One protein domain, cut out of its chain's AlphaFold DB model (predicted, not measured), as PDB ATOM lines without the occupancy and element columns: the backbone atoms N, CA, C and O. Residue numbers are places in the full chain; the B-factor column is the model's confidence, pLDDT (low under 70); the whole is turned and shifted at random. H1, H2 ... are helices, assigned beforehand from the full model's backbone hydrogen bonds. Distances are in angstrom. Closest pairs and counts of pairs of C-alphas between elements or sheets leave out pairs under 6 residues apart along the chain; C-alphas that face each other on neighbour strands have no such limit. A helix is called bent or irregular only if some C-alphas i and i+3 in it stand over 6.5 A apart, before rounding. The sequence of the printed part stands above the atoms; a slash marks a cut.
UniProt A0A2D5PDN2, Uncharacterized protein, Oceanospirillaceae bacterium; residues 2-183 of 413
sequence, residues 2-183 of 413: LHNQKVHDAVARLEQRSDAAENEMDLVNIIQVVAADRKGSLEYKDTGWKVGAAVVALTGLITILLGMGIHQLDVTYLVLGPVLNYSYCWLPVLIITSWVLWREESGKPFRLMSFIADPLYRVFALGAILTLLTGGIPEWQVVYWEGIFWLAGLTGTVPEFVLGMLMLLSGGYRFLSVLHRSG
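What this domain is: This is residues 2 to 183 of the 413 residues of an uncharacterized protein of Oceanospirillaceae bacterium (UniProt A0A2D5PDN2). Two pairs of antiparallel helices, H3 with H8 and H5 with H6, run lengthwise with little contact between the pairs; H4 and H7 lie crosswise at one end, and the helical hairpin of H1 and H2 extends the length at the other. The contact of this hairpin with the rest is thin, made by the first part of H1 at the end of H5. The printed part has 182 residues with eight named helices, H1 to H8 in order, and no named strand; its class is all helix. It is loose, with a radius of gyration of the C-alphas of 21.0 A, and elongated, spanning 63 by 41 by 29 A.

Where its parts are: H1 is residues 2 to 19, 25.7 A long, beginning at C-alpha 2 at (-32.779, 26.907, 6.401). H2 is residues 24 to 36, 18.2 A, and H3 is residues 47 to 67, 30.3 A. H4 is residues 74 to 85, 15.8 A, beginning at C-alpha 74 at (-18.600, -13.630, -3.759). H5 is residues 87 to 105, 25.7 A, and H6 is residues 119 to 136, 24.9 A. H4 and H5 are irregular, but only just: C-alphas 79 and 82 are 6.7 A apart, and C-alphas 89 and 92 are 6.8 A apart. H7 is residues 140 to 155, 22.7 A. H8, the longest helix, is residues 159 to 182, 34.8 A, ending at C-alpha 182 at (-19.092, 25.631, -2.791).

How they stand to each other: H5 is the hub, touching H1, H6 and H7. H5 and H6 form a helical hairpin, opposite ways at a shallow tilt of 22 degrees; their closest C-alphas, Cys 89 and Thr 134, are 5.6 A apart. H7 touches H5 with residues 140 to 145 alone, about perpendicular at 83 degrees; the closest C-alphas, Tyr 88 and Gln 141, are 5.9 A apart. H7 touches H8 with residues 148 to 152 alone, about perpendicular at 90 degrees; the closest C-alphas, Ala 152 and Pro 159, are 5.4 A apart. H3 and H8 touch, opposite ways at a shallow tilt of 26 degrees, and the closest C-alphas, Gly 60 and Gly 164, are 3.8 A apart. H5 and H8 are close but not clearly touching, with the closest C-alphas, Ile 95 and Ser 170, 6.9 A apart. H4 touches no helix but is near H3 and H5. H1 only just touches H5, with 3 pairs of C-alphas within 8 A; the closest, Gln 5 and Glu 105, are 5.6 A apart. H1 and H2 form a helical hairpin at a shallow tilt of 18 degrees, with the closest C-alphas, Ser 18 and Leu 27, 6.4 A apart. H2 and H8 are apart, as are H3 and H6. In H1, H2, H3, H6, H7 and H8 every O i to N i+4 pair is within hydrogen-bond range; in H4 it is 6 of 8 and in H5 13 of 15.

The domain as a whole: The two C-alphas farthest apart, those of Asn 23 and Asp 74, are 66.0 A apart. The printed part has no cut. The link from H5 to H6, residues 106 to 118, is long. The mean pLDDT of the printed part is 85.0; residues 38 to 40, 71 to 76 and 106 are under 70.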
ATOM      1  N   LEU A   2     -32.604  25.447   6.349       72.06
ATOM      2  CA  LEU A   2     -32.779  26.907   6.401       72.06
ATOM      3  C   LEU A   2     -31.448  27.688   6.304       72.06
ATOM      4  O   LEU A   2     -31.399  28.748   5.699       72.06
ATOM      5  N   HIS A   3     -30.356  27.141   6.858       81.31
ATOM      6  CA  HIS A   3     -29.001  27.695   6.720       81.31
ATOM      7  C   HIS A   3     -28.529  27.768   5.262       81.31
ATOM      8  O   HIS A   3     -28.210  28.850   4.801       81.31
ATOM      9  N   ASN A   4     -28.539  26.660   4.514       81.88
ATOM     10  CA  ASN A   4     -28.058  26.640   3.126       81.88
ATOM     11  C   ASN A   4     -28.922  27.500   2.191       81.88
ATOM     12  O   ASN A   4     -28.382  28.102   1.273       81.88
ATOM     13  N   GLN A   5     -30.235  27.583   2.432       79.56
ATOM     14  CA  GLN A   5     -31.107  28.520   1.711       79.56
ATOM     15  C   GLN A   5     -30.728  29.973   2.022       79.56
ATOM     16  O   GLN A   5     -30.512  30.757   1.108       79.56
ATOM     17  N   LYS A   6     -30.538  30.318   3.303       84.19
ATOM     18  CA  LYS A   6     -30.061  31.652   3.702       84.19
ATOM     19  C   LYS A   6     -28.699  31.993   3.098       84.19
ATOM     20  O   LYS A   6     -28.516  33.129   2.670       84.19
ATOM     21  N   VAL A   7     -27.772  31.033   3.061       87.38
ATOM     22  CA  VAL A   7     -26.468  31.176   2.397       87.38
ATOM     23  C   VAL A   7     -26.682  31.439   0.912       87.38
ATOM     24  O   VAL A   7     -26.130  32.397   0.392       87.38
ATOM     25  N   HIS A   8     -27.515  30.641   0.243       86.12
ATOM     26  CA  HIS A   8     -27.812  30.806  -1.178       86.12
ATOM     27  C   HIS A   8     -28.370  32.197  -1.491       86.12
ATOM     28  O   HIS A   8     -27.831  32.891  -2.348       86.12
ATOM     29  N   ASP A   9     -29.365  32.652  -0.728       87.62
ATOM     30  CA  ASP A   9     -29.958  33.981  -0.885       87.62
ATOM     31  C   ASP A   9     -28.966  35.107  -0.548       87.62
ATOM     32  O   ASP A   9     -29.023  36.200  -1.110       87.62
ATOM     33  N   ALA A  10     -28.072  34.898   0.422       90.25
ATOM     34  CA  ALA A  10     -27.029  35.862   0.758       90.25
ATOM     35  C   ALA A  10     -25.972  35.957  -0.352       90.25
ATOM     36  O   ALA A  10     -25.650  37.063  -0.773       90.25
ATOM     37  N   VAL A  11     -25.503  34.821  -0.872       90.12
ATOM     38  CA  VAL A  11     -24.551  34.746  -1.988       90.12
ATOM     39  C   VAL A  11     -25.144  35.372  -3.246       90.12
ATOM     40  O   VAL A  11     -24.504  36.234  -3.835       90.12
ATOM     41  N   ALA A  12     -26.387  35.040  -3.605       89.69
ATOM     42  CA  ALA A  12     -27.063  35.629  -4.762       89.69
ATOM     43  C   ALA A  12     -27.180  37.160  -4.646       89.69
ATOM     44  O   ALA A  12     -27.003  37.881  -5.625       89.69
ATOM     45  N   ARG A  13     -27.423  37.681  -3.434       91.81
ATOM     46  CA  ARG A  13     -27.418  39.130  -3.178       91.81
ATOM     47  C   ARG A  13     -26.028  39.749  -3.294       91.81
ATOM     48  O   ARG A  13     -25.933  40.886  -3.742       91.81
ATOM     49  N   LEU A  14     -24.969  39.053  -2.882       93.25
ATOM     50  CA  LEU A  14     -23.592  39.536  -3.043       93.25
ATOM     51  C   LEU A  14     -23.189  39.571  -4.520       93.25
ATOM     52  O   LEU A  14     -22.651  40.581  -4.961       93.25
ATOM     53  N   GLU A  15     -23.510  38.522  -5.281       91.75
ATOM     54  CA  GLU A  15     -23.293  38.467  -6.734       91.75
ATOM     55  C   GLU A  15     -24.040  39.620  -7.429       91.75
ATOM     56  O   GLU A  15     -23.418  40.428  -8.114       91.75
ATOM     57  N   GLN A  16     -25.331  39.808  -7.130       93.06
ATOM     58  CA  GLN A  16     -26.119  40.918  -7.678       93.06
ATOM     59  C   GLN A  16     -25.553  42.301  -7.311       93.06
ATOM     60  O   GLN A  16     -25.559  43.213  -8.136       93.06
ATOM     61  N   ARG A  17     -25.080  42.484  -6.072       94.00
ATOM     62  CA  ARG A  17     -24.455  43.745  -5.640       94.00
ATOM     63  C   ARG A  17     -23.132  43.998  -6.351       94.00
ATOM     64  O   ARG A  17     -22.856  45.141  -6.678       94.00
ATOM     65  N   SER A  18     -22.343  42.954  -6.588       94.00
ATOM     66  CA  SER A  18     -21.094  43.048  -7.348       94.00
ATOM     67  C   SER A  18     -21.361  43.431  -8.802       94.00
ATOM     68  O   SER A  18     -20.641  44.247  -9.366       94.00
ATOM     69  N   ASP A  19     -22.419  42.887  -9.407       91.19
ATOM     70  CA  ASP A  19     -22.799  43.224 -10.783       91.19
ATOM     71  C   ASP A  19     -23.269  44.675 -10.923       91.19
ATOM     72  O   ASP A  19     -22.981  45.322 -11.934       91.19
ATOM     73  N   ALA A  20     -23.971  45.169  -9.900       92.94
ATOM     74  CA  ALA A  20     -24.511  46.523  -9.816       92.94
ATOM     75  C   ALA A  20     -23.538  47.555  -9.217       92.94
ATOM     76  O   ALA A  20     -23.936  48.702  -9.039       92.94
ATOM     77  N   ALA A  21     -22.307  47.165  -8.876       93.38
ATOM     78  CA  ALA A  21     -21.314  48.079  -8.324       93.38
ATOM     79  C   ALA A  21     -20.944  49.156  -9.356       93.38
ATOM     80  O   ALA A  21     -20.633  48.838 -10.507       93.38
ATOM     81  N   GLU A  22     -20.978  50.420  -8.931       89.94
ATOM     82  CA  GLU A  22     -20.661  51.575  -9.786       89.94
ATOM     83  C   GLU A  22     -19.268  52.143  -9.500       89.94
ATOM     84  O   GLU A  22     -18.724  52.884 -10.316       89.94
ATOM     85  N   ASN A  23     -18.695  51.806  -8.346       90.94
ATOM     86  CA  ASN A  23     -17.391  52.276  -7.900       90.94
ATOM     87  C   ASN A  23     -16.669  51.207  -7.063       90.94
ATOM     88  O   ASN A  23     -17.267  50.253  -6.561       90.94
ATOM     89  N   GLU A  24     -15.372  51.413  -6.885       91.50
ATOM     90  CA  GLU A  24     -14.455  50.555  -6.134       91.50
ATOM     91  C   GLU A  24     -14.862  50.397  -4.657       91.50
ATOM     92  O   GLU A  24     -14.799  49.309  -4.083       91.50
ATOM     93  N   MET A  25     -15.393  51.460  -4.038       92.38
ATOM     94  CA  MET A  25     -15.850  51.421  -2.646       92.38
ATOM     95  C   MET A  25     -17.000  50.421  -2.452       92.38
ATOM     96  O   MET A  25     -17.062  49.748  -1.419       92.38
ATOM     97  N   ASP A  26     -17.887  50.265  -3.438       94.00
ATOM     98  CA  ASP A  26     -18.934  49.241  -3.417       94.00
ATOM     99  C   ASP A  26     -18.339  47.826  -3.412       94.00
ATOM    100  O   ASP A  26     -18.802  46.968  -2.650       94.00
ATOM    101  N   LEU A  27     -17.286  47.591  -4.201       94.44
ATOM    102  CA  LEU A  27     -16.574  46.313  -4.260       94.44
ATOM    103  C   LEU A  27     -15.861  46.012  -2.936       94.44
ATOM    104  O   LEU A  27     -16.047  44.934  -2.364       94.44
ATOM    105  N   VAL A  28     -15.136  46.985  -2.381       93.81
ATOM    106  CA  VAL A  28     -14.484  46.864  -1.067       93.81
ATOM    107  C   VAL A  28     -15.516  46.582   0.029       93.81
ATOM    108  O   VAL A  28     -15.306  45.702   0.868       93.81
ATOM    109  N   ASN A  29     -16.672  47.253   0.006       93.31
ATOM    110  CA  ASN A  29     -17.765  47.000   0.947       93.31
ATOM    111  C   ASN A  29     -18.296  45.560   0.849       93.31
ATOM    112  O   ASN A  29     -18.611  44.948   1.872       93.31
ATOM    113  N   ILE A  30     -18.393  44.993  -0.357       93.38
ATOM    114  CA  ILE A  30     -18.783  43.588  -0.557       93.38
ATOM    115  C   ILE A  30     -17.745  42.656   0.079       93.38
ATOM    116  O   ILE A  30     -18.121  41.759   0.840       93.38
ATOM    117  N   ILE A  31     -16.452  42.897  -0.160       92.94
ATOM    118  CA  ILE A  31     -15.363  42.105   0.430       92.94
ATOM    119  C   ILE A  31     -15.401  42.193   1.960       92.94
ATOM    120  O   ILE A  31     -15.289  41.173   2.639       92.94
ATOM    121  N   GLN A  32     -15.627  43.383   2.522       91.38
ATOM    122  CA  GLN A  32     -15.727  43.583   3.968       91.38
ATOM    123  C   GLN A  32     -16.930  42.861   4.584       91.38
ATOM    124  O   GLN A  32     -16.800  42.290   5.667       91.38
ATOM    125  N   VAL A  33     -18.083  42.831   3.905       90.50
ATOM    126  CA  VAL A  33     -19.248  42.045   4.347       90.50
ATOM    127  C   VAL A  33     -18.898  40.558   4.421       90.50
ATOM    128  O   VAL A  33     -19.255  39.900   5.398       90.50
ATOM    129  N   VAL A  34     -18.164  40.039   3.434       90.06
ATOM    130  CA  VAL A  34     -17.683  38.649   3.444       90.06
ATOM    131  C   VAL A  34     -16.641  38.433   4.551       90.06
ATOM    132  O   VAL A  34     -16.735  37.458   5.290       90.06
ATOM    133  N   ALA A  35     -15.701  39.361   4.742       87.44
ATOM    134  CA  ALA A  35     -14.659  39.287   5.772       87.44
ATOM    135  C   ALA A  35     -15.215  39.338   7.206       87.44
ATOM    136  O   ALA A  35     -14.672  38.713   8.125       87.44
ATOM    137  N   ALA A  36     -16.287  40.107   7.412       85.44
ATOM    138  CA  ALA A  36     -16.984  40.222   8.687       85.44
ATOM    139  C   ALA A  36     -17.753  38.940   9.043       85.44
ATOM    140  O   ALA A  36     -18.006  38.683  10.225       85.44
ATOM    141  N   ASP A  37     -18.068  38.098   8.055       82.62
ATOM    142  CA  ASP A  37     -18.700  36.802   8.267       82.62
ATOM    143  C   ASP A  37     -17.714  35.732   8.778       82.62
ATOM    144  O   ASP A  37     -17.498  34.677   8.191       82.62
ATOM    145  N   ARG A  38     -17.127  35.968   9.954       60.00
ATOM    146  CA  ARG A  38     -16.224  35.004  10.610       60.00
ATOM    147  C   ARG A  38     -16.939  33.803  11.240       60.00
ATOM    148  O   ARG A  38     -16.282  32.932  11.801       60.00
ATOM    149  N   LYS A  39     -18.277  33.750  11.217       59.19
ATOM    150  CA  LYS A  39     -19.079  32.706  11.891       59.19
ATOM    151  C   LYS A  39     -19.551  31.585  10.955       59.19
ATOM    152  O   LYS A  39     -20.380  30.771  11.368       59.19
ATOM    153  N   GLY A  40     -19.050  31.539   9.719       69.81
ATOM    154  CA  GLY A  40     -19.463  30.550   8.721       69.81
ATOM    155  C   GLY A  40     -20.941  30.683   8.345       69.81
ATOM    156  O   GLY A  40     -21.601  29.679   8.064       69.81
ATOM    157  N   SER A  41     -21.501  31.902   8.399       79.25
ATOM    158  CA  SER A  41     -22.909  32.118   8.050       79.25
ATOM    159  C   SER A  41     -23.150  32.090   6.538       79.25
ATOM    160  O   SER A  41     -24.263  31.785   6.120       79.25
ATOM    161  N   LEU A  42     -22.093  32.297   5.745       82.81
ATOM    162  CA  LEU A  42     -22.013  32.173   4.289       82.81
ATOM    163  C   LEU A  42     -21.375  30.849   3.832       82.81
ATOM    164  O   LEU A  42     -21.157  30.632   2.640       82.81
ATOM    165  N   GLU A  43     -21.072  29.939   4.759       85.06
ATOM    166  CA  GLU A  43     -20.546  28.619   4.418       85.06
ATOM    167  C   GLU A  43     -21.671  27.594   4.316       85.06
ATOM    168  O   GLU A  43     -22.470  27.403   5.240       85.06
ATOM    169  N   TYR A  44     -21.726  26.901   3.179       84.12
ATOM    170  CA  TYR A  44     -22.650  25.793   2.991       84.12
ATOM    171  C   TYR A  44     -22.252  24.609   3.881       84.12
ATOM    172  O   TYR A  44     -21.128  24.106   3.822       84.12
ATOM    173  N   LYS A  45     -23.200  24.099   4.672       84.25
ATOM    174  CA  LYS A  45     -22.982  22.948   5.563       84.25
ATOM    175  C   LYS A  45     -23.262  21.638   4.833       84.25
ATOM    176  O   LYS A  45     -24.259  20.967   5.088       84.25
ATOM    177  N   ASP A  46     -22.368  21.292   3.912       81.50
ATOM    178  CA  ASP A  46     -22.602  20.227   2.930       81.50
ATOM    179  C   ASP A  46     -21.783  18.953   3.120       81.50
ATOM    180  O   ASP A  46     -21.903  18.035   2.312       81.50
ATOM    181  N   THR A  47     -20.969  18.850   4.171       79.38
ATOM    182  CA  THR A  47     -20.083  17.691   4.380       79.38
ATOM    183  C   THR A  47     -20.842  16.362   4.329       79.38
ATOM    184  O   THR A  47     -20.429  15.449   3.620       79.38
ATOM    185  N   GLY A  48     -22.006  16.279   4.984       77.06
ATOM    186  CA  GLY A  48     -22.856  15.084   4.934       77.06
ATOM    187  C   GLY A  48     -23.399  14.784   3.534       77.06
ATOM    188  O   GLY A  48     -23.449  13.625   3.129       77.06
ATOM    189  N   TRP A  49     -23.734  15.817   2.755       81.12
ATOM    190  CA  TRP A  49     -24.200  15.655   1.377       81.12
ATOM    191  C   TRP A  49     -23.091  15.208   0.431       81.12
ATOM    192  O   TRP A  49     -23.348  14.362  -0.421       81.12
ATOM    193  N   LYS A  50     -21.866  15.725   0.592       81.56
ATOM    194  CA  LYS A  50     -20.696  15.287  -0.185       81.56
ATOM    195  C   LYS A  50     -20.428  13.802   0.042       81.56
ATOM    196  O   LYS A  50     -20.324  13.055  -0.925       81.56
ATOM    197  N   VAL A  51     -20.381  13.378   1.309       83.88
ATOM    198  CA  VAL A  51     -20.142  11.977   1.682       83.88
ATOM    199  C   VAL A  51     -21.277  11.083   1.186       83.88
ATOM    200  O   VAL A  51     -21.013  10.093   0.514       83.88
ATOM    201  N   GLY A  52     -22.538  11.448   1.441       84.25
ATOM    202  CA  GLY A  52     -23.688  10.652   1.006       84.25
ATOM    203  C   GLY A  52     -23.766  10.497  -0.515       84.25
ATOM    204  O   GLY A  52     -23.936   9.388  -1.015       84.25
ATOM    205  N   ALA A  53     -23.577  11.586  -1.263       87.62
ATOM    206  CA  ALA A  53     -23.586  11.558  -2.724       87.62
ATOM    207  C   ALA A  53     -22.415  10.743  -3.301       87.62
ATOM    208  O   ALA A  53     -22.613   9.986  -4.252       87.62
ATOM    209  N   ALA A  54     -21.222  10.850  -2.703       88.00
ATOM    210  CA  ALA A  54     -20.057  10.062  -3.094       88.00
ATOM    211  C   ALA A  54     -20.262   8.563  -2.832       88.00
ATOM    212  O   ALA A  54     -19.935   7.754  -3.695       88.00
ATOM    213  N   VAL A  55     -20.854   8.191  -1.689       89.06
ATOM    214  CA  VAL A  55     -21.195   6.793  -1.380       89.06
ATOM    215  C   VAL A  55     -22.183   6.241  -2.405       89.06
ATOM    216  O   VAL A  55     -21.911   5.197  -2.983       89.06
ATOM    217  N   VAL A  56     -23.273   6.957  -2.708       89.31
ATOM    218  CA  VAL A  56     -24.260   6.518  -3.714       89.31
ATOM    219  C   VAL A  56     -23.616   6.355  -5.096       89.31
ATOM    220  O   VAL A  56     -23.839   5.345  -5.761       89.31
ATOM    221  N   ALA A  57     -22.784   7.313  -5.516       90.62
ATOM    222  CA  ALA A  57     -22.087   7.243  -6.798       90.62
ATOM    223  C   ALA A  57     -21.100   6.065  -6.861       90.62
ATOM    224  O   ALA A  57     -21.053   5.352  -7.864       90.62
ATOM    225  N   LEU A  58     -20.345   5.829  -5.783       91.38
ATOM    226  CA  LEU A  58     -19.389   4.729  -5.686       91.38
ATOM    227  C   LEU A  58     -20.093   3.369  -5.662       91.38
ATOM    228  O   LEU A  58     -19.668   2.458  -6.367       91.38
ATOM    229  N   THR A  59     -21.189   3.232  -4.909       88.69
ATOM    230  CA  THR A  59     -22.026   2.026  -4.935       88.69
ATOM    231  C   THR A  59     -22.540   1.769  -6.346       88.69
ATOM    232  O   THR A  59     -22.393   0.655  -6.837       88.69
ATOM    233  N   GLY A  60     -23.033   2.803  -7.039       89.75
ATOM    234  CA  GLY A  60     -23.465   2.694  -8.432       89.75
ATOM    235  C   GLY A  60     -22.361   2.213  -9.373       89.75
ATOM    236  O   GLY A  60     -22.584   1.305 -10.173       89.75
ATOM    237  N   LEU A  61     -21.147   2.756  -9.233       91.75
ATOM    238  CA  LEU A  61     -19.978   2.325 -10.004       91.75
ATOM    239  C   LEU A  61     -19.629   0.851  -9.745       91.75
ATOM    240  O   LEU A  61     -19.390   0.105 -10.692       91.75
ATOM    241  N   ILE A  62     -19.636   0.409  -8.484       88.88
ATOM    242  CA  ILE A  62     -19.377  -0.994  -8.129       88.88
ATOM    243  C   ILE A  62     -20.456  -1.905  -8.729       88.88
ATOM    244  O   ILE A  62     -20.126  -2.942  -9.303       88.88
ATOM    245  N   THR A  63     -21.731  -1.514  -8.662       87.50
ATOM    246  CA  THR A  63     -22.835  -2.276  -9.264       87.50
ATOM    247  C   THR A  63     -22.692  -2.389 -10.787       87.50
ATOM    248  O   THR A  63     -22.914  -3.468 -11.333       87.50
ATOM    249  N   ILE A  64     -22.250  -1.328 -11.473       89.88
ATOM    250  CA  ILE A  64     -21.937  -1.376 -12.912       89.88
ATOM    251  C   ILE A  64     -20.841  -2.411 -13.195       89.88
ATOM    252  O   ILE A  64     -21.004  -3.242 -14.086       89.88
ATOM    253  N   LEU A  65     -19.742  -2.389 -12.432       86.69
ATOM    254  CA  LEU A  65     -18.622  -3.321 -12.616       86.69
ATOM    255  C   LEU A  65     -19.031  -4.783 -12.382       86.69
ATOM    256  O   LEU A  65     -18.581  -5.666 -13.116       86.69
ATOM    257  N   LEU A  66     -19.909  -5.035 -11.404       83.31
ATOM    258  CA  LEU A  66     -20.510  -6.354 -11.181       83.31
ATOM    259  C   LEU A  66     -21.381  -6.786 -12.366       83.31
ATOM    260  O   LEU A  66     -21.219  -7.898 -12.861       83.31
ATOM    261  N   GLY A  67     -22.248  -5.899 -12.864       81.88
ATOM    262  CA  GLY A  67     -23.108  -6.175 -14.020       81.88
ATOM    263  C   GLY A  67     -22.330  -6.432 -15.319       81.88
ATOM    264  O   GLY A  67     -22.805  -7.154 -16.189       81.88
ATOM    265  N   MET A  68     -21.115  -5.890 -15.443       84.19
ATOM    266  CA  MET A  68     -20.201  -6.183 -16.556       84.19
ATOM    267  C   MET A  68     -19.424  -7.502 -16.393       84.19
ATOM    268  O   MET A  68     -18.680  -7.882 -17.295       84.19
ATOM    269  N   GLY A  69     -19.545  -8.189 -15.253       79.62
ATOM    270  CA  GLY A  69     -18.804  -9.422 -14.966       79.62
ATOM    271  C   GLY A  69     -17.304  -9.216 -14.719       79.62
ATOM    272  O   GLY A  69     -16.544 -10.180 -14.761       79.62
ATOM    273  N   ILE A  70     -16.862  -7.979 -14.462       73.31
ATOM    274  CA  ILE A  70     -15.438  -7.624 -14.314       73.31
ATOM    275  C   ILE A  70     -14.879  -8.071 -12.948       73.31
ATOM    276  O   ILE A  70     -13.678  -8.294 -12.813       73.31
ATOM    277  N   HIS A  71     -15.738  -8.281 -11.943       61.19
ATOM    278  CA  HIS A  71     -15.339  -8.788 -10.629       61.19
ATOM    279  C   HIS A  71     -16.310  -9.860 -10.108       61.19
ATOM    280  O   HIS A  71     -17.442  -9.554  -9.750       61.19
ATOM    281  N   GLN A  72     -15.842 -11.108 -10.002       58.81
ATOM    282  CA  GLN A  72     -16.549 -12.226  -9.355       58.81
ATOM    283  C   GLN A  72     -16.088 -12.405  -7.900       58.81
ATOM    284  O   GLN A  72     -15.563 -13.446  -7.519       58.81
ATOM    285  N   LEU A  73     -16.208 -11.365  -7.075       61.00
ATOM    286  CA  LEU A  73     -15.966 -11.516  -5.639       61.00
ATOM    287  C   LEU A  73     -17.292 -11.877  -4.961       61.00
ATOM    288  O   LEU A  73     -18.162 -11.017  -4.828       61.00
ATOM    289  N   ASP A  74     -17.423 -13.124  -4.497       68.12
ATOM    290  CA  ASP A  74     -18.600 -13.630  -3.759       68.12
ATOM    291  C   ASP A  74     -18.998 -12.718  -2.587       68.12
ATOM    292  O   ASP A  74     -20.177 -12.503  -2.304       68.12
ATOM    293  N   VAL A  75     -18.006 -12.104  -1.938       64.06
ATOM    294  CA  VAL A  75     -18.198 -11.175  -0.817       64.06
ATOM    295  C   VAL A  75     -18.962  -9.918  -1.243       64.06
ATOM    296  O   VAL A  75     -19.807  -9.422  -0.498       64.06
ATOM    297  N   THR A  76     -18.718  -9.406  -2.450       68.19
ATOM    298  CA  THR A  76     -19.394  -8.201  -2.942       68.19
ATOM    299  C   THR A  76     -20.867  -8.483  -3.226       68.19
ATOM    300  O   THR A  76     -21.714  -7.654  -2.901       68.19
ATOM    301  N   TYR A  77     -21.194  -9.662  -3.761       72.75
ATOM    302  CA  TYR A  77     -22.582 -10.073  -3.993       72.75
ATOM    303  C   TYR A  77     -23.323 -10.363  -2.680       72.75
ATOM    304  O   TYR A  77     -24.483  -9.988  -2.536       72.75
ATOM    305  N   LEU A  78     -22.641 -10.934  -1.679       77.06
ATOM    306  CA  LEU A  78     -23.208 -11.152  -0.344       77.06
ATOM    307  C   LEU A  78     -23.614  -9.832   0.339       77.06
ATOM    308  O   LEU A  78     -24.644  -9.770   1.008       77.06
ATOM    309  N   VAL A  79     -22.818  -8.774   0.157       76.56
ATOM    310  CA  VAL A  79     -23.050  -7.463   0.789       76.56
ATOM    311  C   VAL A  79     -23.989  -6.577  -0.037       76.56
ATOM    312  O   VAL A  79     -24.893  -5.957   0.522       76.56
ATOM    313  N   LEU A  80     -23.811  -6.506  -1.360       80.19
ATOM    314  CA  LEU A  80     -24.631  -5.655  -2.231       80.19
ATOM    315  C   LEU A  80     -25.937  -6.313  -2.669       80.19
ATOM    316  O   LEU A  80     -26.881  -5.592  -2.971       80.19
ATOM    317  N   GLY A  81     -26.027  -7.643  -2.675       81.56
ATOM    318  CA  GLY A  81     -27.226  -8.379  -3.081       81.56
ATOM    319  C   GLY A  81     -28.482  -7.911  -2.344       81.56
ATOM    320  O   GLY A  81     -29.433  -7.495  -3.000       81.56
ATOM    321  N   PRO A  82     -28.497  -7.857  -0.998       84.94
ATOM    322  CA  PRO A  82     -29.626  -7.304  -0.252       84.94
ATOM    323  C   PRO A  82     -29.908  -5.833  -0.590       84.94
ATOM    324  O   PRO A  82     -31.059  -5.455  -0.791       84.94
ATOM    325  N   VAL A  83     -28.870  -5.000  -0.710       83.12
ATOM    326  CA  VAL A  83     -29.017  -3.571  -1.039       83.12
ATOM    327  C   VAL A  83     -29.690  -3.387  -2.404       83.12
ATOM    328  O   VAL A  83     -30.600  -2.569  -2.537       83.12
ATOM    329  N   LEU A  84     -29.284  -4.173  -3.402       84.56
ATOM    330  CA  LEU A  84     -29.848  -4.154  -4.748       84.56
ATOM    331  C   LEU A  84     -31.252  -4.756  -4.779       84.56
ATOM    332  O   LEU A  84     -32.156  -4.134  -5.333       84.56
ATOM    333  N   ASN A  85     -31.463  -5.895  -4.118       87.06
ATOM    334  CA  ASN A  85     -32.756  -6.576  -4.050       87.06
ATOM    335  C   ASN A  85     -33.837  -5.698  -3.422       87.06
ATOM    336  O   ASN A  85     -34.961  -5.685  -3.913       87.06
ATOM    337  N   TYR A  86     -33.492  -4.911  -2.399       89.56
ATOM    338  CA  TYR A  86     -34.406  -3.967  -1.750       89.56
ATOM    339  C   TYR A  86     -34.388  -2.557  -2.364       89.56
ATOM    340  O   TYR A  86     -34.992  -1.636  -1.807       89.56
ATOM    341  N   SER A  87     -33.744  -2.359  -3.522       90.06
ATOM    342  CA  SER A  87     -33.688  -1.050  -4.196       90.06
ATOM    343  C   SER A  87     -35.061  -0.486  -4.554       90.06
ATOM    344  O   SER A  87     -35.244   0.728  -4.481       90.06
ATOM    345  N   TYR A  88     -36.054  -1.344  -4.804       89.56
ATOM    346  CA  TYR A  88     -37.444  -0.936  -5.031       89.56
ATOM    347  C   TYR A  88     -38.043  -0.123  -3.868       89.56
ATOM    348  O   TYR A  88     -38.927   0.705  -4.093       89.56
ATOM    349  N   CYS A  89     -37.548  -0.312  -2.639       88.25
ATOM    350  CA  CYS A  89     -37.982   0.450  -1.470       88.25
ATOM    351  C   CYS A  89     -37.252   1.789  -1.345       88.25
ATOM    352  O   CYS A  89     -37.891   2.816  -1.122       88.25
ATOM    353  N   TRP A  90     -35.918   1.789  -1.444       86.81
ATOM    354  CA  TRP A  90     -35.105   2.942  -1.047       86.81
ATOM    355  C   TRP A  90     -34.661   3.830  -2.215       86.81
ATOM    356  O   TRP A  90     -34.508   5.034  -2.021       86.81
ATOM    357  N   LEU A  91     -34.477   3.293  -3.427       86.88
ATOM    358  CA  LEU A  91     -33.965   4.066  -4.564       86.88
ATOM    359  C   LEU A  91     -34.974   5.120  -5.058       86.88
ATOM    360  O   LEU A  91     -34.574   6.279  -5.200       86.88
ATOM    361  N   PRO A  92     -36.278   4.811  -5.237       88.56
ATOM    362  CA  PRO A  92     -37.278   5.828  -5.572       88.56
ATOM    363  C   PRO A  92     -37.374   6.920  -4.503       88.56
ATOM    364  O   PRO A  92     -37.428   8.107  -4.827       88.56
ATOM    365  N   VAL A  93     -37.332   6.522  -3.225       88.75
ATOM    366  CA  VAL A  93     -37.330   7.447  -2.085       88.75
ATOM    367  C   VAL A  93     -36.128   8.380  -2.182       88.75
ATOM    368  O   VAL A  93     -36.299   9.596  -2.130       88.75
ATOM    369  N   LEU A  94     -34.925   7.841  -2.384       84.88
ATOM    370  CA  LEU A  94     -33.688   8.611  -2.487       84.88
ATOM    371  C   LEU A  94     -33.708   9.584  -3.670       84.88
ATOM    372  O   LEU A  94     -33.363  10.752  -3.491       84.88
ATOM    373  N   ILE A  95     -34.142   9.145  -4.854       85.38
ATOM    374  CA  ILE A  95     -34.216   9.992  -6.056       85.38
ATOM    375  C   ILE A  95     -35.207  11.140  -5.842       85.38
ATOM    376  O   ILE A  95     -34.861  12.305  -6.049       85.38
ATOM    377  N   ILE A  96     -36.430  10.833  -5.398       86.31
ATOM    378  CA  ILE A  96     -37.494  11.833  -5.253       86.31
ATOM    379  C   ILE A  96     -37.170  12.812  -4.122       86.31
ATOM    380  O   ILE A  96     -37.303  14.022  -4.304       86.31
ATOM    381  N   THR A  97     -36.706  12.323  -2.969       84.25
ATOM    382  CA  THR A  97     -36.317  13.193  -1.848       84.25
ATOM    383  C   THR A  97     -35.131  14.077  -2.216       84.25
ATOM    384  O   THR A  97     -35.178  15.274  -1.944       84.25
ATOM    385  N   SER A  98     -34.121  13.549  -2.918       81.25
ATOM    386  CA  SER A  98     -32.987  14.343  -3.417       81.25
ATOM    387  C   SER A  98     -33.426  15.418  -4.412       81.25
ATOM    388  O   SER A  98     -32.949  16.551  -4.343       81.25
ATOM    389  N   TRP A  99     -34.360  15.100  -5.311       83.88
ATOM    390  CA  TRP A  99     -34.904  16.063  -6.269       83.88
ATOM    391  C   TRP A  99     -35.730  17.164  -5.589       83.88
ATOM    392  O   TRP A  99     -35.546  18.346  -5.888       83.88
ATOM    393  N   VAL A 100     -36.606  16.805  -4.643       83.75
ATOM    394  CA  VAL A 100     -37.387  17.779  -3.862       83.75
ATOM    395  C   VAL A 100     -36.468  18.670  -3.036       83.75
ATOM    396  O   VAL A 100     -36.633  19.888  -3.046       83.75
ATOM    397  N   LEU A 101     -35.461  18.087  -2.386       78.12
ATOM    398  CA  LEU A 101     -34.444  18.832  -1.653       78.12
ATOM    399  C   LEU A 101     -33.707  19.828  -2.535       78.12
ATOM    400  O   LEU A 101     -33.573  20.989  -2.165       78.12
ATOM    401  N   TRP A 102     -33.259  19.395  -3.712       79.81
ATOM    402  CA  TRP A 102     -32.595  20.277  -4.663       79.81
ATOM    403  C   TRP A 102     -33.502  21.439  -5.091       79.81
ATOM    404  O   TRP A 102     -33.053  22.584  -5.145       79.81
ATOM    405  N   ARG A 103     -34.791  21.178  -5.343       79.88
ATOM    406  CA  ARG A 103     -35.768  22.223  -5.687       79.88
ATOM    407  C   ARG A 103     -35.977  23.231  -4.563       79.88
ATOM    408  O   ARG A 103     -35.981  24.431  -4.824       79.88
ATOM    409  N   GLU A 104     -36.148  22.741  -3.340       77.06
ATOM    410  CA  GLU A 104     -36.290  23.560  -2.137       77.06
ATOM    411  C   GLU A 104     -35.040  24.416  -1.903       77.06
ATOM    412  O   GLU A 104     -35.149  25.614  -1.652       77.06
ATOM    413  N   GLU A 105     -33.845  23.840  -2.042       71.75
ATOM    414  CA  GLU A 105     -32.575  24.568  -1.939       71.75
ATOM    415  C   GLU A 105     -32.396  25.612  -3.048       71.75
ATOM    416  O   GLU A 105     -31.802  26.653  -2.802       71.75
ATOM    417  N   SER A 106     -32.947  25.368  -4.239       66.62
ATOM    418  CA  SER A 106     -32.909  26.301  -5.377       66.62
ATOM    419  C   SER A 106     -34.000  27.385  -5.314       66.62
ATOM    420  O   SER A 106     -34.322  27.993  -6.335       66.62
ATOM    421  N   GLY A 107     -34.663  27.560  -4.166       70.25
ATOM    422  CA  GLY A 107     -35.723  28.558  -3.980       70.25
ATOM    423  C   GLY A 107     -37.033  28.254  -4.722       70.25
ATOM    424  O   GLY A 107     -37.895  29.123  -4.842       70.25
ATOM    425  N   LYS A 108     -37.218  27.029  -5.234       78.50
ATOM    426  CA  LYS A 108     -38.423  26.595  -5.964       78.50
ATOM    427  C   LYS A 108     -39.237  25.630  -5.097       78.50
ATOM    428  O   LYS A 108     -39.166  24.420  -5.337       78.50
ATOM    429  N   PRO A 109     -40.039  26.127  -4.134       73.81
ATOM    430  CA  PRO A 109     -40.680  25.289  -3.129       73.81
ATOM    431  C   PRO A 109     -41.574  24.218  -3.756       73.81
ATOM    432  O   PRO A 109     -42.300  24.454  -4.731       73.81
ATOM    433  N   PHE A 110     -41.529  23.024  -3.177       78.44
ATOM    434  CA  PHE A 110     -42.376  21.908  -3.543       78.44
ATOM    435  C   PHE A 110     -43.776  22.132  -2.961       78.44
ATOM    436  O   PHE A 110     -43.998  22.100  -1.750       78.44
ATOM    437  N   ARG A 111     -44.738  22.412  -3.848       77.25
ATOM    438  CA  ARG A 111     -46.081  22.881  -3.467       77.25
ATOM    439  C   ARG A 111     -46.960  21.814  -2.808       77.25
ATOM    440  O   ARG A 111     -47.906  22.181  -2.125       77.25
ATOM    441  N   LEU A 112     -46.655  20.524  -2.978       70.38
ATOM    442  CA  LEU A 112     -47.531  19.425  -2.545       70.38
ATOM    443  C   LEU A 112     -47.626  19.253  -1.012       70.38
ATOM    444  O   LEU A 112     -48.422  18.454  -0.542       70.38
ATOM    445  N   MET A 113     -46.834  19.990  -0.224       72.81
ATOM    446  CA  MET A 113     -46.873  19.972   1.249       72.81
ATOM    447  C   MET A 113     -46.616  21.360   1.847       72.81
ATOM    448  O   MET A 113     -45.886  21.501   2.825       72.81
ATOM    449  N   SER A 114     -47.184  22.411   1.251       74.50
ATOM    450  CA  SER A 114     -46.971  23.799   1.696       74.50
ATOM    451  C   SER A 114     -47.399  24.085   3.144       74.50
ATOM    452  O   SER A 114     -46.979  25.093   3.701       74.50
ATOM    453  N   PHE A 115     -48.197  23.208   3.762       81.94
ATOM    454  CA  PHE A 115     -48.612  23.305   5.166       81.94
ATOM    455  C   PHE A 115     -47.489  22.977   6.169       81.94
ATOM    456  O   PHE A 115     -47.580  23.370   7.329       81.94
ATOM    457  N   ILE A 116     -46.422  22.284   5.748       80.81
ATOM    458  CA  ILE A 116     -45.236  22.038   6.577       80.81
ATOM    459  C   ILE A 116     -44.204  23.123   6.257       80.81
ATOM    460  O   ILE A 116     -43.633  23.145   5.165       80.81
ATOM    461  N   ALA A 117     -43.959  24.017   7.215       75.62
ATOM    462  CA  ALA A 117     -43.085  25.174   7.012       75.62
ATOM    463  C   ALA A 117     -41.612  24.795   6.776       75.62
ATOM    464  O   ALA A 117     -40.917  25.465   6.014       75.62
ATOM    465  N   ASP A 118     -41.125  23.731   7.419       76.56
ATOM    466  CA  ASP A 118     -39.714  23.350   7.355       76.56
ATOM    467  C   ASP A 118     -39.451  22.317   6.228       76.56
ATOM    468  O   ASP A 118     -40.048  21.230   6.219       76.56
ATOM    469  N   PRO A 119     -38.543  22.623   5.275       73.88
ATOM    470  CA  PRO A 119     -38.157  21.731   4.181       73.88
ATOM    471  C   PRO A 119     -37.695  20.336   4.617       73.88
ATOM    472  O   PRO A 119     -37.972  19.365   3.915       73.88
ATOM    473  N   LEU A 120     -37.022  20.210   5.767       75.69
ATOM    474  CA  LEU A 120     -36.570  18.909   6.270       75.69
ATOM    475  C   LEU A 120     -37.756  18.014   6.593       75.69
ATOM    476  O   LEU A 120     -37.807  16.875   6.139       75.69
ATOM    477  N   TYR A 121     -38.732  18.536   7.333       81.75
ATOM    478  CA  TYR A 121     -39.922  17.774   7.698       81.75
ATOM    479  C   TYR A 121     -40.772  17.432   6.477       81.75
ATOM    480  O   TYR A 121     -41.327  16.341   6.432       81.75
ATOM    481  N   ARG A 122     -40.816  18.295   5.451       81.88
ATOM    482  CA  ARG A 122     -41.438  17.954   4.158       81.88
ATOM    483  C   ARG A 122     -40.760  16.771   3.494       81.88
ATOM    484  O   ARG A 122     -41.434  15.882   2.990       81.88
ATOM    485  N   VAL A 123     -39.434  16.752   3.496       83.56
ATOM    486  CA  VAL A 123     -38.653  15.687   2.865       83.56
ATOM    487  C   VAL A 123     -38.734  14.392   3.664       83.56
ATOM    488  O   VAL A 123     -38.875  13.334   3.062       83.56
ATOM    489  N   PHE A 124     -38.727  14.460   4.995       85.31
ATOM    490  CA  PHE A 124     -38.971  13.300   5.851       85.31
ATOM    491  C   PHE A 124     -40.394  12.764   5.697       85.31
ATOM    492  O   PHE A 124     -40.563  11.560   5.542       85.31
ATOM    493  N   ALA A 125     -41.405  13.635   5.686       87.38
ATOM    494  CA  ALA A 125     -42.792  13.245   5.453       87.38
ATOM    495  C   ALA A 125     -42.955  12.615   4.067       87.38
ATOM    496  O   ALA A 125     -43.563  11.558   3.944       87.38
ATOM    497  N   LEU A 126     -42.348  13.208   3.034       88.38
ATOM    498  CA  LEU A 126     -42.327  12.641   1.690       88.38
ATOM    499  C   LEU A 126     -41.617  11.292   1.657       88.38
ATOM    500  O   LEU A 126     -42.135  10.361   1.057       88.38
ATOM    501  N   GLY A 127     -40.463  11.176   2.311       88.56
ATOM    502  CA  GLY A 127     -39.731   9.923   2.424       88.56
ATOM    503  C   GLY A 127     -40.576   8.843   3.087       88.56
ATOM    504  O   GLY A 127     -40.715   7.766   2.526       88.56
ATOM    505  N   ALA A 128     -41.227   9.159   4.209       89.12
ATOM    506  CA  ALA A 128     -42.121   8.247   4.913       89.12
ATOM    507  C   ALA A 128     -43.335   7.847   4.060       89.12
ATOM    508  O   ALA A 128     -43.650   6.664   3.978       89.12
ATOM    509  N   ILE A 129     -43.982   8.803   3.382       90.69
ATOM    510  CA  ILE A 129     -45.094   8.533   2.460       90.69
ATOM    511  C   ILE A 129     -44.630   7.608   1.336       90.69
ATOM    512  O   ILE A 129     -45.289   6.615   1.054       90.69
ATOM    513  N   LEU A 130     -43.487   7.899   0.717       89.75
ATOM    514  CA  LEU A 130     -42.943   7.079  -0.358       89.75
ATOM    515  C   LEU A 130     -42.577   5.681   0.141       89.75
ATOM    516  O   LEU A 130     -42.942   4.721  -0.516       89.75
ATOM    517  N   THR A 131     -41.944   5.541   1.306       88.38
ATOM    518  CA  THR A 131     -41.638   4.231   1.901       88.38
ATOM    519  C   THR A 131     -42.906   3.438   2.228       88.38
ATOM    520  O   THR A 131     -42.952   2.234   1.996       88.38
ATOM    521  N   LEU A 132     -43.958   4.093   2.731       89.94
ATOM    522  CA  LEU A 132     -45.249   3.448   2.983       89.94
ATOM    523  C   LEU A 132     -45.941   3.028   1.683       89.94
ATOM    524  O   LEU A 132     -46.531   1.956   1.633       89.94
ATOM    525  N   LEU A 133     -45.850   3.839   0.627       87.62
ATOM    526  CA  LEU A 133     -46.388   3.495  -0.689       87.62
ATOM    527  C   LEU A 133     -45.621   2.329  -1.321       87.62
ATOM    528  O   LEU A 133     -46.245   1.399  -1.824       87.62
ATOM    529  N   THR A 134     -44.288   2.342  -1.265       86.31
ATOM    530  CA  THR A 134     -43.462   1.275  -1.845       86.31
ATOM    531  C   THR A 134     -43.544  -0.031  -1.055       86.31
ATOM    532  O   THR A 134     -43.452  -1.097  -1.655       86.31
ATOM    533  N   GLY A 135     -43.752   0.026   0.264       83.12
ATOM    534  CA  GLY A 135     -43.953  -1.159   1.105       83.12
ATOM    535  C   GLY A 135     -45.402  -1.652   1.186       83.12
ATOM    536  O   GLY A 135     -45.629  -2.824   1.469       83.12
ATOM    537  N   GLY A 136     -46.385  -0.775   0.966       85.19
ATOM    538  CA  GLY A 136     -47.811  -1.066   1.143       85.19
ATOM    539  C   GLY A 136     -48.539  -1.529  -0.119       85.19
ATOM    540  O   GLY A 136     -49.639  -2.063  -0.010       85.19
ATOM    541  N   ILE A 137     -47.952  -1.337  -1.303       90.19
ATOM    542  CA  ILE A 137     -48.488  -1.846  -2.571       90.19
ATOM    543  C   ILE A 137     -47.834  -3.212  -2.835       90.19
ATOM    544  O   ILE A 137     -46.650  -3.241  -3.176       90.19
ATOM    545  N   PRO A 138     -48.568  -4.339  -2.720       86.19
ATOM    546  CA  PRO A 138     -47.983  -5.681  -2.830       86.19
ATOM    547  C   PRO A 138     -47.243  -5.913  -4.153       86.19
ATOM    548  O   PRO A 138     -46.197  -6.550  -4.184       86.19
ATOM    549  N   GLU A 139     -47.751  -5.320  -5.234       92.38
ATOM    550  CA  GLU A 139     -47.203  -5.466  -6.585       92.38
ATOM    551  C   GLU A 139     -46.119  -4.433  -6.930       92.38
ATOM    552  O   GLU A 139     -45.566  -4.467  -8.027       92.38
ATOM    553  N   TRP A 140     -45.782  -3.493  -6.034       91.00
ATOM    554  CA  TRP A 140     -44.804  -2.444  -6.352       91.00
ATOM    555  C   TRP A 140     -43.425  -3.022  -6.658       91.00
ATOM    556  O   TRP A 140     -42.763  -2.570  -7.590       91.00
ATOM    557  N   GLN A 141     -43.010  -4.045  -5.909       91.44
ATOM    558  CA  GLN A 141     -41.760  -4.748  -6.175       91.44
ATOM    559  C   GLN A 141     -41.740  -5.311  -7.603       91.44
ATOM    560  O   GLN A 141     -40.746  -5.136  -8.304       91.44
ATOM    561  N   VAL A 142     -42.836  -5.941  -8.038       93.12
ATOM    562  CA  VAL A 142     -42.965  -6.509  -9.386       93.12
ATOM    563  C   VAL A 142     -42.890  -5.396 -10.425       93.12
ATOM    564  O   VAL A 142     -42.030  -5.439 -11.295       93.12
ATOM    565  N   VAL A 143     -43.706  -4.347 -10.288       93.69
ATOM    566  CA  VAL A 143     -43.728  -3.209 -11.224       93.69
ATOM    567  C   VAL A 143     -42.361  -2.527 -11.331       93.69
ATOM    568  O   VAL A 143     -41.918  -2.199 -12.431       93.69
ATOM    569  N   TYR A 144     -41.674  -2.323 -10.205       93.50
ATOM    570  CA  TYR A 144     -40.338  -1.732 -10.178       93.50
ATOM    571  C   TYR A 144     -39.331  -2.592 -10.940       93.50
ATOM    572  O   TYR A 144     -38.630  -2.082 -11.816       93.50
ATOM    573  N   TRP A 145     -39.259  -3.886 -10.619       93.31
ATOM    574  CA  TRP A 145     -38.291  -4.779 -11.245       93.31
ATOM    575  C   TRP A 145     -38.599  -4.991 -12.721       93.31
ATOM    576  O   TRP A 145     -37.676  -4.890 -13.518       93.31
ATOM    577  N   GLU A 146     -39.864  -5.167 -13.106       94.25
ATOM    578  CA  GLU A 146     -40.288  -5.212 -14.513       94.25
ATOM    579  C   GLU A 146     -39.875  -3.942 -15.266       94.25
ATOM    580  O   GLU A 146     -39.364  -4.016 -16.379       94.25
ATOM    581  N   GLY A 147     -40.000  -2.767 -14.641       93.62
ATOM    582  CA  GLY A 147     -39.506  -1.512 -15.209       93.62
ATOM    583  C   GLY A 147     -37.988  -1.504 -15.418       93.62
ATOM    584  O   GLY A 147     -37.512  -1.100 -16.481       93.62
ATOM    585  N   ILE A 148     -37.216  -1.978 -14.435       93.12
ATOM    586  CA  ILE A 148     -35.755  -2.103 -14.554       93.12
ATOM    587  C   ILE A 148     -35.375  -3.138 -15.624       93.12
ATOM    588  O   ILE A 148     -34.493  -2.860 -16.435       93.12
ATOM    589  N   PHE A 149     -36.041  -4.295 -15.673       93.81
ATOM    590  CA  PHE A 149     -35.831  -5.326 -16.694       93.81
ATOM    591  C   PHE A 149     -36.160  -4.807 -18.090       93.81
ATOM    592  O   PHE A 149     -35.395  -5.037 -19.024       93.81
ATOM    593  N   TRP A 150     -37.253  -4.061 -18.235       95.50
ATOM    594  CA  TRP A 150     -37.631  -3.442 -19.496       95.50
ATOM    595  C   TRP A 150     -36.579  -2.432 -19.967       95.50
ATOM    596  O   TRP A 150     -36.140  -2.493 -21.116       95.50
ATOM    597  N   LEU A 151     -36.100  -1.558 -19.072       91.44
ATOM    598  CA  LEU A 151     -35.006  -0.627 -19.372       91.44
ATOM    599  C   LEU A 151     -33.720  -1.365 -19.760       91.44
ATOM    600  O   LEU A 151     -33.069  -0.979 -20.727       91.44
ATOM    601  N   ALA A 152     -33.381  -2.438 -19.042       92.50
ATOM    602  CA  ALA A 152     -32.216  -3.264 -19.332       92.50
ATOM    603  C   ALA A 152     -32.339  -3.953 -20.703       92.50
ATOM    604  O   ALA A 152     -31.374  -3.990 -21.467       92.50
ATOM    605  N   GLY A 153     -33.540  -4.418 -21.057       92.44
ATOM    606  CA  GLY A 153     -33.856  -4.979 -22.369       92.44
ATOM    607  C   GLY A 153     -33.702  -3.968 -23.505       92.44
ATOM    608  O   GLY A 153     -33.144  -4.308 -24.546       92.44
ATOM    609  N   LEU A 154     -34.115  -2.710 -23.298       91.50
ATOM    610  CA  LEU A 154     -33.919  -1.635 -24.279       91.50
ATOM    611  C   LEU A 154     -32.444  -1.318 -24.535       91.50
ATOM    612  O   LEU A 154     -32.075  -0.973 -25.657       91.50
ATOM    613  N   THR A 155     -31.605  -1.405 -23.504       87.75
ATOM    614  CA  THR A 155     -30.169  -1.119 -23.606       87.75
ATOM    615  C   THR A 155     -29.329  -2.348 -23.945       87.75
ATOM    616  O   THR A 155     -28.132  -2.204 -24.187       87.75
ATOM    617  N   GLY A 156     -29.922  -3.547 -23.978       90.69
ATOM    618  CA  GLY A 156     -29.198  -4.807 -24.166       90.69
ATOM    619  C   GLY A 156     -28.241  -5.129 -23.012       90.69
ATOM    620  O   GLY A 156     -27.190  -5.730 -23.232       90.69
ATOM    621  N   THR A 157     -28.566  -4.690 -21.793       90.56
ATOM    622  CA  THR A 157     -27.735  -4.857 -20.589       90.56
ATOM    623  C   THR A 157     -28.461  -5.670 -19.517       90.56
ATOM    624  O   THR A 157     -29.613  -6.057 -19.685       90.56
ATOM    625  N   VAL A 158     -27.794  -5.919 -18.386       90.69
ATOM    626  CA  VAL A 158     -28.396  -6.557 -17.206       90.69
ATOM    627  C   VAL A 158     -29.026  -5.520 -16.253       90.69
ATOM    628  O   VAL A 158     -28.606  -4.357 -16.264       90.69
ATOM    629  N   PRO A 159     -30.020  -5.892 -15.426       89.12
ATOM    630  CA  PRO A 159     -30.676  -4.996 -14.461       89.12
ATOM    631  C   PRO A 159     -29.715  -4.265 -13.519       89.12
ATOM    632  O   PRO A 159     -29.885  -3.077 -13.245       89.12
ATOM    633  N   GLU A 160     -28.678  -4.956 -13.049       89.00
ATOM    634  CA  GLU A 160     -27.660  -4.420 -12.148       89.00
ATOM    635  C   GLU A 160     -26.936  -3.239 -12.795       89.00
ATOM    636  O   GLU A 160     -26.714  -2.212 -12.155       89.00
ATOM    637  N   PHE A 161     -26.642  -3.338 -14.092       88.38
ATOM    638  CA  PHE A 161     -26.020  -2.252 -14.837       88.38
ATOM    639  C   PHE A 161     -26.913  -1.001 -14.855       88.38
ATOM    640  O   PHE A 161     -26.437   0.102 -14.582       88.38
ATOM    641  N   VAL A 162     -28.215  -1.165 -15.115       90.44
ATOM    642  CA  VAL A 162     -29.185  -0.055 -15.125       90.44
ATOM    643  C   VAL A 162     -29.295   0.593 -13.742       90.44
ATOM    644  O   VAL A 162     -29.226   1.818 -13.628       90.44
ATOM    645  N   LEU A 163     -29.405  -0.214 -12.683       89.88
ATOM    646  CA  LEU A 163     -29.442   0.269 -11.300       89.88
ATOM    647  C   LEU A 163     -28.178   1.044 -10.932       89.88
ATOM    648  O   LEU A 163     -28.260   2.149 -10.388       89.88
ATOM    649  N   GLY A 164     -27.014   0.495 -11.275       90.44
ATOM    650  CA  GLY A 164     -25.736   1.143 -11.033       90.44
ATOM    651  C   GLY A 164     -25.616   2.484 -11.767       90.44
ATOM    652  O   GLY A 164     -25.180   3.468 -11.169       90.44
ATOM    653  N   MET A 165     -26.105   2.574 -13.010       91.69
ATOM    654  CA  MET A 165     -26.169   3.832 -13.765       91.69
ATOM    655  C   MET A 165     -27.087   4.871 -13.111       91.69
ATOM    656  O   MET A 165     -26.704   6.035 -13.001       91.69
ATOM    657  N   LEU A 166     -28.271   4.483 -12.627       90.38
ATOM    658  CA  LEU A 166     -29.184   5.407 -11.938       90.38
ATOM    659  C   LEU A 166     -28.570   5.967 -10.645       90.38
ATOM    660  O   LEU A 166     -28.682   7.166 -10.368       90.38
ATOM    661  N   MET A 167     -27.883   5.126  -9.869       89.69
ATOM    662  CA  MET A 167     -27.164   5.548  -8.661       89.69
ATOM    663  C   MET A 167     -25.982   6.461  -8.998       89.69
ATOM    664  O   MET A 167     -25.822   7.517  -8.389       89.69
ATOM    665  N   LEU A 168     -25.190   6.104 -10.014       92.06
ATOM    666  CA  LEU A 168     -24.052   6.905 -10.455       92.06
ATOM    667  C   LEU A 168     -24.490   8.294 -10.935       92.06
ATOM    668  O   LEU A 168     -23.894   9.294 -10.540       92.06
ATOM    669  N   LEU A 169     -25.551   8.372 -11.741       90.19
ATOM    670  CA  LEU A 169     -26.067   9.640 -12.254       90.19
ATOM    671  C   LEU A 169     -26.671  10.504 -11.144       90.19
ATOM    672  O   LEU A 169     -26.377  11.695 -11.079       90.19
ATOM    673  N   SER A 170     -27.479   9.926 -10.251       86.19
ATOM    674  CA  SER A 170     -28.109  10.679  -9.155       86.19
ATOM    675  C   SER A 170     -27.096  11.145  -8.101       86.19
ATOM    676  O   SER A 170     -27.085  12.326  -7.738       86.19
ATOM    677  N   GLY A 171     -26.200  10.257  -7.658       87.69
ATOM    678  CA  GLY A 171     -25.113  10.580  -6.733       87.69
ATOM    679  C   GLY A 171     -24.107  11.553  -7.347       87.69
ATOM    680  O   GLY A 171     -23.788  12.575  -6.741       87.69
ATOM    681  N   GLY A 172     -23.671  11.301  -8.584       88.56
ATOM    682  CA  GLY A 172     -22.734  12.154  -9.315       88.56
ATOM    683  C   GLY A 172     -23.283  13.558  -9.561       88.56
ATOM    684  O   GLY A 172     -22.613  14.540  -9.247       88.56
ATOM    685  N   TYR A 173     -24.531  13.673 -10.026       87.69
ATOM    686  CA  TYR A 173     -25.202  14.967 -10.180       87.69
ATOM    687  C   TYR A 173     -25.239  15.741  -8.860       87.69
ATOM    688  O   TYR A 173     -24.878  16.921  -8.813       87.69
ATOM    689  N   ARG A 174     -25.633  15.081  -7.762       84.88
ATOM    690  CA  ARG A 174     -25.715  15.739  -6.456       84.88
ATOM    691  C   ARG A 174     -24.338  16.177  -5.966       84.88
ATOM    692  O   ARG A 174     -24.204  17.317  -5.525       84.88
ATOM    693  N   PHE A 175     -23.327  15.326  -6.097       87.38
ATOM    694  CA  PHE A 175     -21.948  15.643  -5.737       87.38
ATOM    695  C   PHE A 175     -21.428  16.862  -6.513       87.38
ATOM    696  O   PHE A 175     -20.959  17.824  -5.904       87.38
ATOM    697  N   LEU A 176     -21.616  16.884  -7.837       86.38
ATOM    698  CA  LEU A 176     -21.238  18.015  -8.691       86.38
ATOM    699  C   LEU A 176     -21.991  19.300  -8.322       86.38
ATOM    700  O   LEU A 176     -21.380  20.363  -8.255       86.38
ATOM    701  N   SER A 177     -23.291  19.218  -8.019       84.50
ATOM    702  CA  SER A 177     -24.078  20.389  -7.604       84.50
ATOM    703  C   SER A 177     -23.553  21.020  -6.308       84.50
ATOM    704  O   SER A 177     -23.509  22.245  -6.175       84.50
ATOM    705  N   VAL A 178     -23.107  20.184  -5.366       85.00
ATOM    706  CA  VAL A 178     -22.536  20.619  -4.091       85.00
ATOM    707  C   VAL A 178     -21.159  21.250  -4.300       85.00
ATOM    708  O   VAL A 178     -20.864  22.283  -3.699       85.00
ATOM    709  N   LEU A 179     -20.330  20.676  -5.176       84.12
ATOM    710  CA  LEU A 179     -19.048  21.275  -5.547       84.12
ATOM    711  C   LEU A 179     -19.240  22.643  -6.208       84.12
ATOM    712  O   LEU A 179     -18.627  23.624  -5.783       84.12
ATOM    713  N   HIS A 180     -20.153  22.729  -7.176       82.94
ATOM    714  CA  HIS A 180     -20.429  23.962  -7.904       82.94
ATOM    715  C   HIS A 180     -20.865  25.104  -6.975       82.94
ATOM    716  O   HIS A 180     -20.350  26.218  -7.079       82.94
ATOM    717  N   ARG A 181     -21.768  24.853  -6.016       81.81
ATOM    718  CA  ARG A 181     -22.181  25.899  -5.065       81.81
ATOM    719  C   ARG A 181     -21.109  26.249  -4.036       81.81
ATOM    720  O   ARG A 181     -21.101  27.381  -3.569       81.81
ATOM    721  N   SER A 182     -20.203  25.325  -3.700       81.38
ATOM    722  CA  SER A 182     -19.092  25.631  -2.791       81.38
ATOM    723  C   SER A 182     -18.052  26.578  -3.401       81.38
ATOM    724  O   SER A 182     -17.471  27.360  -2.660       81.38
ATOM    725  N   GLY A 183     -17.905  26.602  -4.731       85.50
ATOM    726  CA  GLY A 183     -17.020  27.532  -5.455       85.50
ATOM    727  C   GLY A 183     -17.592  28.943  -5.660       85.50
ATOM    728  O   GLY A 183     -17.235  29.620  -6.620       85.50
TER     729      GLY A 183